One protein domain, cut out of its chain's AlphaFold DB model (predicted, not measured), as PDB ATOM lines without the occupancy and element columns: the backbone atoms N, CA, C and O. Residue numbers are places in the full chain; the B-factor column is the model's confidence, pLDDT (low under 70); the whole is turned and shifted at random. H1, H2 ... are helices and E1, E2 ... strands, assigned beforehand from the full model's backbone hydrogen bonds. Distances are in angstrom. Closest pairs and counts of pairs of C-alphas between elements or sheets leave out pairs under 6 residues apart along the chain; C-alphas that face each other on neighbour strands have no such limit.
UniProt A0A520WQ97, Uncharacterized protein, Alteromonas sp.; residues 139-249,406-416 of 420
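What this domain is: This is residues 139 to 249 and 406 to 416 of the 420 residues of an uncharacterized protein of Alteromonas sp. (UniProt A0A520WQ97). One long helix, H4, makes the long axis, and most other parts pack on it: H3 on residues 204 to 211, H1 on 211 to 222, H5 crossing at 221 to 225, and strand E1 folded back along it. H2 packs on H3, away from H4. The 122 printed residues run H1, H2, H3, H4, E1, H5, mostly helix. The whole is compact, with a radius of gyration of the C-alphas of 14.7 A, and elongated, spanning 48 by 31 by 20 A.

How they stand to each other: H1, residues 139 to 147, touches H4, residues 201 to 225, at a steep tilt of 54 degrees, opposite ways; their closest C-alphas, Phe 142 and Tyr 215, are 5.5 A apart. H2, residues 164 to 177, and H3, residues 185 to 196, form a helical hairpin at a steep tilt of 44 degrees, closest at C-alphas Val 170 and Ala 192, 5.4 A. H3 and H4 form another, at a shallow tilt of 14 degrees, closest at C-alphas Val 193 and Arg 204, 6.1 A. E1, residues 233 to 240, pairs with no named strand and bends by 60 degrees at residue 237; its C-alpha 234 is 5.7 A from that of Gly 224. H5, residues 406 to 415, touches H4, about perpendicular at 82 degrees, closest at C-alphas Val 221 and Ile 409, 4.9 A. Every O i to N i+4 pair is within hydrogen-bond range in H1, H2, H3 and H4; in H5, 5 of 6 are.

Where its parts are: H1 begins at C-alpha 139, (-32.186, 0.425, 52.288). H2 is 20.1 A long, H3 16.8 A, H4 36.4 A and E1 18.4 A. H5 ends at C-alpha 415, (-28.186, 8.716, 43.645).

The domain as a whole: The farthest C-alphas, Asp 199 and Lys 231, are 47.6 A apart. Residues 250 to 405 are not printed; C-alphas 249 and 406 are 8.8 A apart across the cut. The link from H1 to H2 is long, 16 residues. Residues 248 to 249 have pLDDT under 70.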
ATOM      1  N   SER A 139     -30.793   0.030  52.024       91.00
ATOM      2  CA  SER A 139     -32.186   0.425  52.288       91.00
ATOM      3  C   SER A 139     -32.642   1.644  51.472       91.00
ATOM      4  O   SER A 139     -33.754   1.636  50.953       91.00
ATOM      5  N   HIS A 140     -31.774   2.647  51.288       92.94
ATOM      6  CA  HIS A 140     -32.056   3.795  50.418       92.94
ATOM      7  C   HIS A 140     -32.166   3.375  48.953       92.94
ATOM      8  O   HIS A 140     -33.064   3.824  48.248       92.94
ATOM      9  N   GLY A 141     -31.274   2.498  48.491       94.06
ATOM     10  CA  GLY A 141     -31.348   1.984  47.129       94.06
ATOM     11  C   GLY A 141     -32.617   1.168  46.870       94.06
ATOM     12  O   GLY A 141     -33.242   1.320  45.826       94.06
ATOM     13  N   PHE A 142     -33.068   0.371  47.843       94.94
ATOM     14  CA  PHE A 142     -34.344  -0.340  47.754       94.94
ATOM     15  C   PHE A 142     -35.533   0.628  47.683       94.94
ATOM     16  O   PHE A 142     -36.395   0.446  46.830       94.94
ATOM     17  N   ASP A 143     -35.550   1.674  48.518       94.81
ATOM     18  CA  ASP A 143     -36.575   2.726  48.465       94.81
ATOM     19  C   ASP A 143     -36.644   3.372  47.077       94.81
ATOM     20  O   ASP A 143     -37.717   3.464  46.491       94.81
ATOM     21  N   GLN A 144     -35.489   3.735  46.505       93.44
ATOM     22  CA  GLN A 144     -35.424   4.288  45.152       93.44
ATOM     23  C   GLN A 144     -35.970   3.310  44.106       93.44
ATOM     24  O   GLN A 144     -36.734   3.723  43.238       93.44
ATOM     25  N   MET A 145     -35.639   2.017  44.193       93.88
ATOM     26  CA  MET A 145     -36.174   1.013  43.264       93.88
ATOM     27  C   MET A 145     -37.693   0.868  43.371       93.88
ATOM     28  O   MET A 145     -38.373   0.821  42.349       93.88
ATOM     29  N   ILE A 146     -38.235   0.821  44.589       94.94
ATOM     30  CA  ILE A 146     -39.679   0.706  44.821       94.94
ATOM     31  C   ILE A 146     -40.415   1.959  44.349       94.94
ATOM     32  O   ILE A 146     -41.401   1.847  43.625       94.94
ATOM     33  N   MET A 147     -39.932   3.149  44.707       94.19
ATOM     34  CA  MET A 147     -40.616   4.404  44.383       94.19
ATOM     35  C   MET A 147     -40.652   4.696  42.882       94.19
ATOM     36  O   MET A 147     -41.581   5.347  42.416       94.19
ATOM     37  N   ARG A 148     -39.728   4.141  42.092       91.25
ATOM     38  CA  ARG A 148     -39.806   4.183  40.621       91.25
ATOM     39  C   ARG A 148     -41.025   3.464  40.051       91.25
ATOM     40  O   ARG A 148     -41.439   3.761  38.935       91.25
ATOM     41  N   LEU A 149     -41.589   2.510  40.789       92.88
ATOM     42  CA  LEU A 149     -42.805   1.820  40.381       92.88
ATOM     43  C   LEU A 149     -44.062   2.627  40.721       92.88
ATOM     44  O   LEU A 149     -45.093   2.372  40.115       92.88
ATOM     45  N   ALA A 150     -44.001   3.609  41.629       91.31
ATOM     46  CA  ALA A 150     -45.180   4.330  42.124       91.31
ATOM     47  C   ALA A 150     -45.999   5.004  41.007       91.31
ATOM     48  O   ALA A 150     -47.226   5.055  41.082       91.31
ATOM     49  N   GLU A 151     -45.325   5.481  39.956       87.50
ATOM     50  CA  GLU A 151     -45.952   6.132  38.798       87.50
ATOM     51  C   GLU A 151     -46.499   5.142  37.754       87.50
ATOM     52  O   GLU A 151     -47.187   5.547  36.817       87.50
ATOM     53  N   ARG A 152     -46.217   3.842  37.902       91.12
ATOM     54  CA  ARG A 152     -46.722   2.780  37.022       91.12
ATOM     55  C   ARG A 152     -48.049   2.221  37.522       91.12
ATOM     56  O   ARG A 152     -48.408   2.381  38.689       91.12
ATOM     57  N   THR A 153     -48.772   1.529  36.640       90.50
ATOM     58  CA  THR A 153     -50.018   0.835  37.001       90.50
ATOM     59  C   THR A 153     -49.802  -0.675  37.182       90.50
ATOM     60  O   THR A 153     -48.823  -1.238  36.677       90.50
ATOM     61  N   PRO A 154     -50.706  -1.376  37.892       90.75
ATOM     62  CA  PRO A 154     -50.658  -2.834  37.981       90.75
ATOM     63  C   PRO A 154     -50.710  -3.530  36.613       90.75
ATOM     64  O   PRO A 154     -50.000  -4.513  36.403       90.75
ATOM     65  N   GLU A 155     -51.498  -3.018  35.663       87.38
ATOM     66  CA  GLU A 155     -51.619  -3.574  34.306       87.38
ATOM     67  C   GLU A 155     -50.284  -3.509  33.556       87.38
ATOM     68  O   GLU A 155     -49.827  -4.494  32.977       87.38
ATOM     69  N   ASP A 156     -49.627  -2.363  33.666       85.12
ATOM     70  CA  ASP A 156     -48.308  -2.036  33.137       85.12
ATOM     71  C   ASP A 156     -47.206  -3.015  33.587       85.12
ATOM     72  O   ASP A 156     -46.247  -3.307  32.860       85.12
ATOM     73  N   LEU A 157     -47.352  -3.528  34.807       85.69
ATOM     74  CA  LEU A 157     -46.451  -4.483  35.450       85.69
ATOM     75  C   LEU A 157     -46.933  -5.934  35.309       85.69
ATOM     76  O   LEU A 157     -46.308  -6.846  35.848       85.69
ATOM     77  N   SER A 158     -48.034  -6.162  34.581       83.75
ATOM     78  CA  SER A 158     -48.691  -7.468  34.451       83.75
ATOM     79  C   SER A 158     -49.096  -8.090  35.799       83.75
ATOM     80  O   SER A 158     -49.047  -9.308  35.980       83.75
ATOM     81  N   ILE A 159     -49.529  -7.260  36.752       86.56
ATOM     82  CA  ILE A 159     -50.024  -7.659  38.078       86.56
ATOM     83  C   ILE A 159     -51.543  -7.487  38.116       86.56
ATOM     84  O   ILE A 159     -52.097  -6.641  38.810       86.56
ATOM     85  N   GLY A 160     -52.247  -8.332  37.362       86.19
ATOM     86  CA  GLY A 160     -53.714  -8.285  37.276       86.19
ATOM     87  C   GLY A 160     -54.448  -8.650  38.575       86.19
ATOM     88  O   GLY A 160     -55.667  -8.528  38.644       86.19
ATOM     89  N   SER A 161     -53.733  -9.116  39.606       91.75
ATOM     90  CA  SER A 161     -54.298  -9.453  40.916       91.75
ATOM     91  C   SER A 161     -54.422  -8.257  41.867       91.75
ATOM     92  O   SER A 161     -54.971  -8.428  42.954       91.75
ATOM     93  N   VAL A 162     -53.929  -7.069  41.502       94.75
ATOM     94  CA  VAL A 162     -53.970  -5.853  42.332       94.75
ATOM     95  C   VAL A 162     -54.746  -4.770  41.590       94.75
ATOM     96  O   VAL A 162     -54.410  -4.440  40.459       94.75
ATOM     97  N   SER A 163     -55.777  -4.199  42.219       95.38
ATOM     98  CA  SER A 163     -56.496  -3.063  41.629       95.38
ATOM     99  C   SER A 163     -55.689  -1.766  41.740       95.38
ATOM    100  O   SER A 163     -54.846  -1.613  42.626       95.38
ATOM    101  N   HIS A 164     -55.992  -0.783  40.893       94.75
ATOM    102  CA  HIS A 164     -55.323   0.520  40.938       94.75
ATOM    103  C   HIS A 164     -55.488   1.240  42.299       94.75
ATOM    104  O   HIS A 164     -54.568   1.923  42.757       94.75
ATOM    105  N   ASP A 165     -56.630   1.075  42.971       95.69
ATOM    106  CA  ASP A 165     -56.868   1.659  44.300       95.69
ATOM    107  C   ASP A 165     -56.040   0.964  45.384       95.69
ATOM    108  O   ASP A 165     -55.464   1.619  46.252       95.69
ATOM    109  N   GLN A 166     -55.936  -0.367  45.314       96.38
ATOM    110  CA  GLN A 166     -55.081  -1.144  46.209       96.38
ATOM    111  C   GLN A 166     -53.607  -0.774  46.032       96.38
ATOM    112  O   GLN A 166     -52.903  -0.588  47.022       96.38
ATOM    113  N   TRP A 167     -53.162  -0.635  44.780       96.31
ATOM    114  CA  TRP A 167     -51.818  -0.188  44.429       96.31
ATOM    115  C   TRP A 167     -51.490   1.155  45.081       96.31
ATOM    116  O   TRP A 167     -50.552   1.239  45.869       96.31
ATOM    117  N   ARG A 168     -52.317   2.183  44.839       96.31
ATOM    118  CA  ARG A 168     -52.126   3.518  45.429       96.31
ATOM    119  C   ARG A 168     -52.094   3.477  46.951       96.31
ATOM    120  O   ARG A 168     -51.165   4.003  47.545       96.31
ATOM    121  N   ARG A 169     -53.042   2.776  47.580       96.94
ATOM    122  CA  ARG A 169     -53.117   2.688  49.044       96.94
ATOM    123  C   ARG A 169     -51.858   2.071  49.666       96.94
ATOM    124  O   ARG A 169     -51.423   2.534  50.718       96.94
ATOM    125  N   VAL A 170     -51.270   1.054  49.027       97.62
ATOM    126  CA  VAL A 170     -49.994   0.468  49.473       97.62
ATOM    127  C   VAL A 170     -48.875   1.506  49.410       97.62
ATOM    128  O   VAL A 170     -48.148   1.653  50.391       97.62
ATOM    129  N   PHE A 171     -48.744   2.226  48.292       97.31
ATOM    130  CA  PHE A 171     -47.714   3.255  48.132       97.31
ATOM    131  C   PHE A 171     -47.899   4.423  49.105       97.31
ATOM    132  O   PHE A 171     -46.923   4.812  49.738       97.31
ATOM    133  N   ASP A 172     -49.126   4.906  49.304       96.62
ATOM    134  CA  ASP A 172     -49.429   5.986  50.251       96.62
ATOM    135  C   ASP A 172     -49.014   5.603  51.683       96.62
ATOM    136  O   ASP A 172     -48.332   6.360  52.379       96.62
ATOM    137  N   LEU A 173     -49.385   4.392  52.126       96.62
ATOM    138  CA  LEU A 173     -49.037   3.887  53.456       96.62
ATOM    139  C   LEU A 173     -47.524   3.647  53.597       96.62
ATOM    140  O   LEU A 173     -46.923   3.961  54.632       96.62
ATOM    141  N   TYR A 174     -46.889   3.117  52.550       96.62
ATOM    142  CA  TYR A 174     -45.446   2.929  52.505       96.62
ATOM    143  C   TYR A 174     -44.700   4.266  52.600       96.62
ATOM    144  O   TYR A 174     -43.857   4.421  53.481       96.62
ATOM    145  N   GLU A 175     -45.046   5.252  51.772       95.12
ATOM    146  CA  GLU A 175     -44.414   6.573  51.763       95.12
ATOM    147  C   GLU A 175     -44.594   7.285  53.109       95.12
ATOM    148  O   GLU A 175     -43.631   7.820  53.667       95.12
ATOM    149  N   GLN A 176     -45.797   7.218  53.689       94.19
ATOM    150  CA  GLN A 176     -46.070   7.780  55.008       94.19
ATOM    151  C   GLN A 176     -45.175   7.157  56.088       94.19
ATOM    152  O   GLN A 176     -44.601   7.881  56.908       94.19
ATOM    153  N   SER A 177     -45.041   5.828  56.093       90.56
ATOM    154  CA  SER A 177     -44.237   5.111  57.090       90.56
ATOM    155  C   SER A 177     -42.725   5.250  56.870       90.56
ATOM    156  O   SER A 177     -41.963   5.203  57.836       90.56
ATOM    157  N   ASN A 178     -42.281   5.460  55.627       91.12
ATOM    158  CA  ASN A 178     -40.869   5.516  55.235       91.12
ATOM    159  C   ASN A 178     -40.326   6.950  55.080       91.12
ATOM    160  O   ASN A 178     -39.259   7.160  54.499       91.12
ATOM    161  N   ARG A 179     -41.065   7.960  55.554       86.50
ATOM    162  CA  ARG A 179     -40.763   9.381  55.316       86.50
ATOM    163  C   ARG A 179     -39.496   9.884  56.013       86.50
ATOM    164  O   ARG A 179     -38.758  10.670  55.428       86.50
ATOM    165  N   TYR A 180     -39.280   9.486  57.266       82.19
ATOM    166  CA  TYR A 180     -38.257  10.091  58.138       82.19
ATOM    167  C   TYR A 180     -37.081   9.174  58.452       82.19
ATOM    168  O   TYR A 180     -36.003   9.652  58.790       82.19
ATOM    169  N   ASP A 181     -37.297   7.871  58.348       79.88
ATOM    170  CA  ASP A 181     -36.295   6.852  58.596       79.88
ATOM    171  C   ASP A 181     -36.265   5.931  57.380       79.88
ATOM    172  O   ASP A 181     -37.309   5.625  56.807       79.88
ATOM    173  N   LYS A 182     -35.065   5.537  56.967       80.94
ATOM    174  CA  LYS A 182     -34.828   4.623  55.848       80.94
ATOM    175  C   LYS A 182     -34.241   3.296  56.321       80.94
ATOM    176  O   LYS A 182     -34.075   2.380  55.515       80.94
ATOM    177  N   GLU A 183     -34.001   3.125  57.616       76.06
ATOM    178  CA  GLU A 183     -33.705   1.817  58.189       76.06
ATOM    179  C   GLU A 183     -34.920   0.894  58.090       76.06
ATOM    180  O   GLU A 183     -36.058   1.349  58.128       76.06
ATOM    181  N   ALA A 184     -34.697  -0.408  57.897       78.19
ATOM    182  CA  ALA A 184     -35.761  -1.414  57.747       78.19
ATOM    183  C   ALA A 184     -36.826  -1.108  56.662       78.19
ATOM    184  O   ALA A 184     -37.957  -1.593  56.739       78.19
ATOM    185  N   THR A 185     -36.470  -0.350  55.616       87.19
ATOM    186  CA  THR A 185     -37.393   0.060  54.538       87.19
ATOM    187  C   THR A 185     -38.193  -1.115  53.945       87.19
ATOM    188  O   THR A 185     -39.405  -1.014  53.755       87.19
ATOM    189  N   ARG A 186     -37.548  -2.264  53.701       88.31
ATOM    190  CA  ARG A 186     -38.226  -3.462  53.174       88.31
ATOM    191  C   ARG A 186     -39.324  -3.973  54.107       88.31
ATOM    192  O   ARG A 186     -40.403  -4.324  53.645       88.31
ATOM    193  N   THR A 187     -39.086  -3.960  55.417       86.94
ATOM    194  CA  THR A 187     -40.085  -4.364  56.414       86.94
ATOM    195  C   THR A 187     -41.299  -3.442  56.383       86.94
ATOM    196  O   THR A 187     -42.425  -3.924  56.458       86.94
ATOM    197  N   ARG A 188     -41.099  -2.130  56.199       91.38
ATOM    198  CA  ARG A 188     -42.215  -1.179  56.060       91.38
ATOM    199  C   ARG A 188     -43.051  -1.446  54.813       91.38
ATOM    200  O   ARG A 188     -44.277  -1.420  54.897       91.38
ATOM    201  N   TRP A 189     -42.408  -1.761  53.688       94.62
ATOM    202  CA  TRP A 189     -43.116  -2.209  52.486       94.62
ATOM    203  C   TRP A 189     -43.946  -3.466  52.767       94.62
ATOM    204  O   TRP A 189     -45.137  -3.503  52.462       94.62
ATOM    205  N   GLU A 190     -43.349  -4.474  53.412       92.69
ATOM    206  CA  GLU A 190     -44.051  -5.712  53.759       92.69
ATOM    207  C   GLU A 190     -45.286  -5.454  54.642       92.69
ATOM    208  O   GLU A 190     -46.351  -6.038  54.412       92.69
ATOM    209  N   SER A 191     -45.171  -4.561  55.629       92.75
ATOM    210  CA  SER A 191     -46.289  -4.147  56.481       92.75
ATOM    211  C   SER A 191     -47.388  -3.450  55.680       92.75
ATOM    212  O   SER A 191     -48.549  -3.837  55.802       92.75
ATOM    213  N   ALA A 192     -47.035  -2.496  54.812       96.50
ATOM    214  CA  ALA A 192     -48.003  -1.761  54.001       96.50
ATOM    215  C   ALA A 192     -48.789  -2.683  53.053       96.50
ATOM    216  O   ALA A 192     -50.018  -2.606  52.972       96.50
ATOM    217  N   VAL A 193     -48.091  -3.611  52.389       96.94
ATOM    218  CA  VAL A 193     -48.704  -4.638  51.536       96.94
ATOM    219  C   VAL A 193     -49.629  -5.542  52.351       96.94
ATOM    220  O   VAL A 193     -50.752  -5.811  51.932       96.94
ATOM    221  N   THR A 194     -49.176  -6.019  53.512       95.06
ATOM    222  CA  THR A 194     -49.958  -6.935  54.356       95.06
ATOM    223  C   THR A 194     -51.236  -6.278  54.869       95.06
ATOM    224  O   THR A 194     -52.286  -6.917  54.859       95.06
ATOM    225  N   GLU A 195     -51.165  -5.007  55.264       96.00
ATOM    226  CA  GLU A 195     -52.316  -4.241  55.742       96.00
ATOM    227  C   GLU A 195     -53.331  -3.972  54.622       96.00
ATOM    228  O   GLU A 195     -54.520  -4.251  54.771       96.00
ATOM    229  N   CYS A 196     -52.875  -3.466  53.473       96.62
ATOM    230  CA  CYS A 196     -53.777  -3.051  52.396       96.62
ATOM    231  C   CYS A 196     -54.358  -4.228  51.597       96.62
ATOM    232  O   CYS A 196     -55.405  -4.080  50.965       96.62
ATOM    233  N   LEU A 197     -53.682  -5.383  51.604       96.19
ATOM    234  CA  LEU A 197     -54.050  -6.589  50.855       96.19
ATOM    235  C   LEU A 197     -54.304  -7.787  51.784       96.19
ATOM    236  O   LEU A 197     -54.024  -8.931  51.413       96.19
ATOM    237  N   ALA A 198     -54.827  -7.547  52.991       93.06
ATOM    238  CA  ALA A 198     -55.118  -8.598  53.971       93.06
ATOM    239  C   ALA A 198     -55.966  -9.735  53.362       93.06
ATOM    240  O   ALA A 198     -55.565 -10.903  53.416       93.06
ATOM    241  N   ASP A 199     -57.044  -9.365  52.662       93.31
ATOM    242  CA  ASP A 199     -58.001 -10.287  52.031       93.31
ATOM    243  C   ASP A 199     -57.630 -10.682  50.589       93.31
ATOM    244  O   ASP A 199     -58.289 -11.519  49.974       93.31
ATOM    245  N   ASN A 200     -56.562 -10.105  50.027       94.94
ATOM    246  CA  ASN A 200     -56.120 -10.362  48.657       94.94
ATOM    247  C   ASN A 200     -54.770 -11.087  48.647       94.94
ATOM    248  O   ASN A 200     -53.710 -10.490  48.454       94.94
ATOM    249  N   HIS A 201     -54.810 -12.406  48.841       93.19
ATOM    250  CA  HIS A 201     -53.596 -13.216  48.913       93.19
ATOM    251  C   HIS A 201     -52.745 -13.154  47.634       93.19
ATOM    252  O   HIS A 201     -51.526 -13.008  47.728       93.19
ATOM    253  N   GLN A 202     -53.372 -13.231  46.455       92.56
ATOM    254  CA  GLN A 202     -52.668 -13.197  45.167       92.56
ATOM    255  C   GLN A 202     -52.064 -11.819  44.878       92.56
ATOM    256  O   GLN A 202     -50.957 -11.728  44.352       92.56
ATOM    257  N   GLY A 203     -52.755 -10.743  45.260       94.06
ATOM    258  CA  GLY A 203     -52.208  -9.391  45.197       94.06
ATOM    259  C   GLY A 203     -51.015  -9.221  46.135       94.06
ATOM    260  O   GLY A 203     -49.967  -8.733  45.720       94.06
ATOM    261  N   ARG A 204     -51.133  -9.703  47.381       94.81
ATOM    262  CA  ARG A 204     -50.031  -9.691  48.353       94.81
ATOM    263  C   ARG A 204     -48.803 -10.420  47.813       94.81
ATOM    264  O   ARG A 204     -47.717  -9.859  47.862       94.81
ATOM    265  N   LEU A 205     -48.968 -11.625  47.260       92.12
ATOM    266  CA  LEU A 205     -47.863 -12.371  46.644       92.12
ATOM    267  C   LEU A 205     -47.188 -11.569  45.527       92.12
ATOM    268  O   LEU A 205     -45.971 -11.408  45.553       92.12
ATOM    269  N   ALA A 206     -47.962 -11.006  44.598       91.69
ATOM    270  CA  ALA A 206     -47.405 -10.247  43.482       91.69
ATOM    271  C   ALA A 206     -46.619  -8.999  43.933       91.69
ATOM    272  O   ALA A 206     -45.527  -8.741  43.422       91.69
ATOM    273  N   MET A 207     -47.121  -8.268  44.935       94.69
ATOM    274  CA  MET A 207     -46.431  -7.105  45.512       94.69
ATOM    275  C   MET A 207     -45.151  -7.493  46.267       94.69
ATOM    276  O   MET A 207     -44.156  -6.769  46.207       94.69
ATOM    277  N   MET A 208     -45.139  -8.642  46.956       94.50
ATOM    278  CA  MET A 208     -43.915  -9.159  47.583       94.50
ATOM    279  C   MET A 208     -42.901  -9.624  46.536       94.50
ATOM    280  O   MET A 208     -41.707  -9.382  46.693       94.50
ATOM    281  N   HIS A 209     -43.352 -10.240  45.438       91.81
ATOM    282  CA  HIS A 209     -42.467 -10.657  44.348       91.81
ATOM    283  C   HIS A 209     -41.760  -9.463  43.703       91.81
ATOM    284  O   HIS A 209     -40.553  -9.548  43.480       91.81
ATOM    285  N   LEU A 210     -42.477  -8.357  43.463       92.38
ATOM    286  CA  LEU A 210     -41.879  -7.100  42.999       92.38
ATOM    287  C   LEU A 210     -40.825  -6.571  43.972       92.38
ATOM    288  O   LEU A 210     -39.756  -6.148  43.544       92.38
ATOM    289  N   ALA A 211     -41.102  -6.606  45.275       94.19
ATOM    290  CA  ALA A 211     -40.155  -6.126  46.272       94.19
ATOM    291  C   ALA A 211     -38.893  -6.985  46.352       94.19
ATOM    292  O   ALA A 211     -37.795  -6.443  46.451       94.19
ATOM    293  N   CYS A 212     -39.012  -8.310  46.268       93.31
ATOM    294  CA  CYS A 212     -37.840  -9.180  46.162       93.31
ATOM    295  C   CYS A 212     -37.023  -8.840  44.911       93.31
ATOM    296  O   CYS A 212     -35.813  -8.651  45.001       93.31
ATOM    297  N   GLU A 213     -37.679  -8.683  43.759       91.69
ATOM    298  CA  GLU A 213     -37.013  -8.294  42.515       91.69
ATOM    299  C   GLU A 213     -36.281  -6.943  42.653       91.69
ATOM    300  O   GLU A 213     -35.081  -6.867  42.373       91.69
ATOM    301  N   ALA A 214     -36.949  -5.919  43.193       94.31
ATOM    302  CA  ALA A 214     -36.374  -4.602  43.481       94.31
ATOM    303  C   ALA A 214     -35.138  -4.691  44.391       94.31
ATOM    304  O   ALA A 214     -34.114  -4.050  44.145       94.31
ATOM    305  N   TYR A 215     -35.220  -5.514  45.440       94.56
ATOM    306  CA  TYR A 215     -34.142  -5.713  46.404       94.56
ATOM    307  C   TYR A 215     -32.916  -6.370  45.762       94.56
ATOM    308  O   TYR A 215     -31.787  -5.924  45.979       94.56
ATOM    309  N   HIS A 216     -33.122  -7.377  44.913       94.31
ATOM    310  CA  HIS A 216     -32.031  -8.060  44.221       94.31
ATOM    311  C   HIS A 216     -31.366  -7.165  43.169       94.31
ATOM    312  O   HIS A 216     -30.134  -7.116  43.100       94.31
ATOM    313  N   TYR A 217     -32.150  -6.419  42.383       93.12
ATOM    314  CA  TYR A 217     -31.605  -5.436  41.442       93.12
ATOM    315  C   TYR A 217     -30.809  -4.349  42.155       93.12
ATOM    316  O   TYR A 217     -29.711  -4.012  41.714       93.12
ATOM    317  N   ASN A 218     -31.308  -3.849  43.287       95.44
ATOM    318  CA  ASN A 218     -30.596  -2.882  44.111       95.44
ATOM    319  C   ASN A 218     -29.226  -3.405  44.579       95.44
ATOM    320  O   ASN A 218     -28.226  -2.695  44.462       95.44
ATOM    321  N   PHE A 219     -29.144  -4.661  45.034       95.12
ATOM    322  CA  PHE A 219     -27.852  -5.288  45.323       95.12
ATOM    323  C   PHE A 219     -26.945  -5.315  44.097       95.12
ATOM    324  O   PHE A 219     -25.777  -4.954  44.204       95.12
ATOM    325  N   GLY A 220     -27.471  -5.692  42.931       93.31
ATOM    326  CA  GLY A 220     -26.706  -5.672  41.687       93.31
ATOM    327  C   GLY A 220     -26.164  -4.291  41.323       93.31
ATOM    328  O   GLY A 220     -25.006  -4.186  40.923       93.31
ATOM    329  N   VAL A 221     -26.960  -3.232  41.504       93.75
ATOM    330  CA  VAL A 221     -26.534  -1.840  41.287       93.75
ATOM    331  C   VAL A 221     -25.430  -1.454  42.269       93.75
ATOM    332  O   VAL A 221     -24.366  -0.990  41.859       93.75
ATOM    333  N   CYS A 222     -25.638  -1.710  43.560       95.00
ATOM    334  CA  CYS A 222     -24.681  -1.345  44.596       95.00
ATOM    335  C   CYS A 222     -23.347  -2.099  44.428       95.00
ATOM    336  O   CYS A 222     -22.288  -1.474  44.381       95.00
ATOM    337  N   LEU A 223     -23.392  -3.423  44.232       94.12
ATOM    338  CA  LEU A 223     -22.218  -4.271  43.980       94.12
ATOM    339  C   LEU A 223     -21.527  -3.933  42.652       94.12
ATOM    340  O   LEU A 223     -20.303  -3.971  42.565       94.12
ATOM    341  N   GLY A 224     -22.293  -3.590  41.614       90.75
ATOM    342  CA  GLY A 224     -21.755  -3.191  40.313       90.75
ATOM    343  C   GLY A 224     -20.995  -1.861  40.349       90.75
ATOM    344  O   GLY A 224     -20.125  -1.635  39.509       90.75
ATOM    345  N   SER A 225     -21.294  -1.003  41.329       90.38
ATOM    346  CA  SER A 225     -20.579   0.256  41.580       90.38
ATOM    347  C   SER A 225     -19.401   0.132  42.556       90.38
ATOM    348  O   SER A 225     -18.616   1.069  42.680       90.38
ATOM    349  N   GLN A 226     -19.258  -1.014  43.225       91.19
ATOM    350  CA  GLN A 226     -18.295  -1.218  44.305       91.19
ATOM    351  C   GLN A 226     -16.852  -1.277  43.797       91.19
ATOM    352  O   GLN A 226     -16.511  -2.042  42.887       91.19
ATOM    353  N   THR A 227     -15.964  -0.522  44.445       88.62
ATOM    354  CA  THR A 227     -14.575  -0.358  43.993       88.62
ATOM    355  C   THR A 227     -13.811  -1.683  43.981       88.62
ATOM    356  O   THR A 227     -13.126  -2.006  42.999       88.62
ATOM    357  N   SER A 228     -13.977  -2.498  45.032       88.56
ATOM    358  CA  SER A 228     -13.310  -3.803  45.160       88.56
ATOM    359  C   SER A 228     -13.746  -4.826  44.102       88.56
ATOM    360  O   SER A 228     -13.015  -5.781  43.835       88.56
ATOM    361  N   LEU A 229     -14.888  -4.603  43.445       89.81
ATOM    362  CA  LEU A 229     -15.455  -5.479  42.417       89.81
ATOM    363  C   LEU A 229     -15.360  -4.891  41.002       89.81
ATOM    364  O   LEU A 229     -15.831  -5.511  40.055       89.81
ATOM    365  N   SER A 230     -14.676  -3.758  40.812       86.19
ATOM    366  CA  SER A 230     -14.568  -3.032  39.528       86.19
ATOM    367  C   SER A 230     -14.069  -3.857  38.326       86.19
ATOM    368  O   SER A 230     -14.322  -3.510  37.169       86.19
ATOM    369  N   LYS A 231     -13.352  -4.963  38.571       86.62
ATOM    370  CA  LYS A 231     -12.866  -5.892  37.532       86.62
ATOM    371  C   LYS A 231     -13.844  -7.027  37.212       86.62
ATOM    372  O   LYS A 231     -13.626  -7.746  36.235       86.62
ATOM    373  N   GLN A 232     -14.879  -7.206  38.024       86.50
ATOM    374  CA  GLN A 232     -15.865  -8.271  37.898       86.50
ATOM    375  C   GLN A 232     -17.146  -7.753  37.243       86.50
ATOM    376  O   GLN A 232     -17.514  -6.589  37.367       86.50
ATOM    377  N   GLN A 233     -17.830  -8.632  36.517       85.50
ATOM    378  CA  GLN A 233     -19.198  -8.389  36.078       85.50
ATOM    379  C   GLN A 233     -20.160  -8.981  37.107       85.50
ATOM    380  O   GLN A 233     -20.121 -10.187  37.351       85.50
ATOM    381  N   ILE A 234     -21.035  -8.158  37.678       87.62
ATOM    382  CA  ILE A 234     -22.073  -8.636  38.592       87.62
ATOM    383  C   ILE A 234     -23.297  -9.068  37.784       87.62
ATOM    384  O   ILE A 234     -23.820  -8.308  36.968       87.62
ATOM    385  N   LEU A 235     -23.724 -10.308  38.000       86.75
ATOM    386  CA  LEU A 235     -25.013 -10.832  37.560       86.75
ATOM    387  C   LEU A 235     -25.948 -10.886  38.766       86.75
ATOM    388  O   LEU A 235     -25.499 -11.175  39.874       86.75
ATOM    389  N   VAL A 236     -27.240 -10.678  38.549       87.00
ATOM    390  CA  VAL A 236     -28.263 -10.810  39.595       87.00
ATOM    391  C   VAL A 236     -29.170 -11.971  39.244       87.00
ATOM    392  O   VAL A 236     -29.869 -11.918  38.238       87.00
ATOM    393  N   GLU A 237     -29.178 -13.024  40.055       87.50
ATOM    394  CA  GLU A 237     -30.187 -14.066  39.930       87.50
ATOM    395  C   GLU A 237     -31.466 -13.665  40.661       87.50
ATOM    396  O   GLU A 237     -31.497 -13.589  41.888       87.50
ATOM    397  N   THR A 238     -32.517 -13.398  39.892       85.62
ATOM    398  CA  THR A 238     -33.815 -12.935  40.382       85.62
ATOM    399  C   THR A 238     -34.934 -13.355  39.424       85.62
ATOM    400  O   THR A 238     -34.680 -13.883  38.340       85.62
ATOM    401  N   ARG A 239     -36.191 -13.133  39.804       79.69
ATOM    402  CA  ARG A 239     -37.315 -13.125  38.865       79.69
ATOM    403  C   ARG A 239     -37.147 -11.940  37.911       79.69
ATOM    404  O   ARG A 239     -36.842 -10.848  38.367       79.69
ATOM    405  N   PHE A 240     -37.326 -12.169  36.617       75.81
ATOM    406  CA  PHE A 240     -37.383 -11.125  35.598       75.81
ATOM    407  C   PHE A 240     -38.841 -10.745  35.325       75.81
ATOM    408  O   PHE A 240     -39.662 -11.628  35.045       75.81
ATOM    409  N   SER A 241     -39.142  -9.448  35.378       76.69
ATOM    410  CA  SER A 241     -40.402  -8.848  34.934       76.69
ATOM    411  C   SER A 241     -40.167  -7.518  34.198       76.69
ATOM    412  O   SER A 241     -39.049  -7.006  34.132       76.69
ATOM    413  N   SER A 242     -41.235  -6.928  33.650       77.75
ATOM    414  CA  SER A 242     -41.183  -5.599  33.020       77.75
ATOM    415  C   SER A 242     -40.921  -4.459  34.014       77.75
ATOM    416  O   SER A 242     -40.700  -3.330  33.582       77.75
ATOM    417  N   ALA A 243     -40.941  -4.725  35.326       84.31
ATOM    418  CA  ALA A 243     -40.779  -3.715  36.369       84.31
ATOM    419  C   ALA A 243     -39.404  -3.036  36.348       84.31
ATOM    420  O   ALA A 243     -39.310  -1.842  36.615       84.31
ATOM    421  N   PHE A 244     -38.361  -3.796  36.008       84.81
ATOM    422  CA  PHE A 244     -36.965  -3.351  36.037       84.81
ATOM    423  C   PHE A 244     -36.220  -3.707  34.747       84.81
ATOM    424  O   PHE A 244     -34.994  -3.845  34.736       84.81
ATOM    425  N   ALA A 245     -36.959  -3.905  33.652       76.31
ATOM    426  CA  ALA A 245     -36.380  -4.280  32.366       76.31
ATOM    427  C   ALA A 245     -35.366  -3.235  31.867       76.31
ATOM    428  O   ALA A 245     -34.341  -3.610  31.304       76.31
ATOM    429  N   ASP A 246     -35.585  -1.955  32.175       76.69
ATOM    430  CA  ASP A 246     -34.693  -0.838  31.841       76.69
ATOM    431  C   ASP A 246     -33.309  -0.917  32.525       76.69
ATOM    432  O   ASP A 246     -32.327  -0.379  32.018       76.69
ATOM    433  N   LEU A 247     -33.204  -1.617  33.665       79.38
ATOM    434  CA  LEU A 247     -31.929  -1.836  34.365       79.38
ATOM    435  C   LEU A 247     -31.063  -2.887  33.692       79.38
ATOM    436  O   LEU A 247     -29.840  -2.938  33.872       79.38
ATOM    437  N   SER A 248     -31.710  -3.768  32.946       69.50
ATOM    438  CA  SER A 248     -31.027  -4.685  32.063       69.50
ATOM    439  C   SER A 248     -30.790  -4.003  30.720       69.50
ATOM    440  O   SER A 248     -31.505  -3.090  30.331       69.50
ATOM    441  N   LYS A 249     -29.778  -4.438  29.962       56.47
ATOM    442  CA  LYS A 249     -29.536  -3.902  28.605       56.47
ATOM    443  C   LYS A 249     -30.572  -4.384  27.567       56.47
ATOM    444  O   LYS A 249     -30.179  -4.751  26.449       56.47
ATOM    445  N   PRO A 406     -24.030  -1.329  32.800       79.88
ATOM    446  CA  PRO A 406     -23.056  -0.535  33.543       79.88
ATOM    447  C   PRO A 406     -23.336   0.975  33.557       79.88
ATOM    448  O   PRO A 406     -22.931   1.642  34.507       79.88
ATOM    449  N   VAL A 407     -23.984   1.521  32.521       83.12
ATOM    450  CA  VAL A 407     -24.351   2.945  32.465       83.12
ATOM    451  C   VAL A 407     -25.471   3.229  33.465       83.12
ATOM    452  O   VAL A 407     -25.282   4.067  34.344       83.12
ATOM    453  N   GLN A 408     -26.563   2.459  33.401       85.38
ATOM    454  CA  GLN A 408     -27.701   2.582  34.322       85.38
ATOM    455  C   GLN A 408     -27.290   2.309  35.772       85.38
ATOM    456  O   GLN A 408     -27.670   3.047  36.677       85.38
ATOM    457  N   ILE A 409     -26.443   1.296  36.004       86.69
ATOM    458  CA  ILE A 409     -25.872   1.014  37.329       86.69
ATOM    459  C   ILE A 409     -25.155   2.245  37.870       86.69
ATOM    460  O   ILE A 409     -25.371   2.617  39.017       86.69
ATOM    461  N   LYS A 410     -24.276   2.862  37.074       87.94
ATOM    462  CA  LYS A 410     -23.478   3.999  37.535       87.94
ATOM    463  C   LYS A 410     -24.356   5.212  37.842       87.94
ATOM    464  O   LYS A 410     -24.100   5.897  38.827       87.94
ATOM    465  N   GLU A 411     -25.365   5.462  37.013       90.75
ATOM    466  CA  GLU A 411     -26.334   6.537  37.218       90.75
ATOM    467  C   GLU A 411     -27.125   6.329  38.515       90.75
ATOM    468  O   GLU A 411     -27.076   7.177  39.404       90.75
ATOM    469  N   LEU A 412     -27.739   5.159  38.698       91.62
ATOM    470  CA  LEU A 412     -28.530   4.853  39.895       91.62
ATOM    471  C   LEU A 412     -27.681   4.754  41.158       91.62
ATOM    472  O   LEU A 412     -28.052   5.261  42.208       91.62
ATOM    473  N   ALA A 413     -26.499   4.149  41.085       93.06
ATOM    474  CA  ALA A 413     -25.604   4.102  42.233       93.06
ATOM    475  C   ALA A 413     -25.154   5.506  42.670       93.06
ATOM    476  O   ALA A 413     -24.848   5.704  43.845       93.06
ATOM    477  N   SER A 414     -25.118   6.488  41.759       93.50
ATOM    478  CA  SER A 414     -24.754   7.869  42.096       93.50
ATOM    479  C   SER A 414     -25.819   8.595  42.924       93.50
ATOM    480  O   SER A 414     -25.477   9.508  43.672       93.50
ATOM    481  N   THR A 415     -27.082   8.164  42.847       93.94
ATOM    482  CA  THR A 415     -28.186   8.716  43.645       93.94
ATOM    483  C   THR A 415     -28.349   8.012  44.989       93.94
ATOM    484  O   THR A 415     -29.053   8.520  45.863       93.94
ATOM    485  N   ILE A 416     -27.706   6.858  45.188       94.31
ATOM    486  CA  ILE A 416     -27.726   6.122  46.456       94.31
ATOM    487  C   ILE A 416     -26.587   6.645  47.350       94.31
ATOM    488  O   ILE A 416     -25.425   6.652  46.918       94.31
TER     489      ILE A 416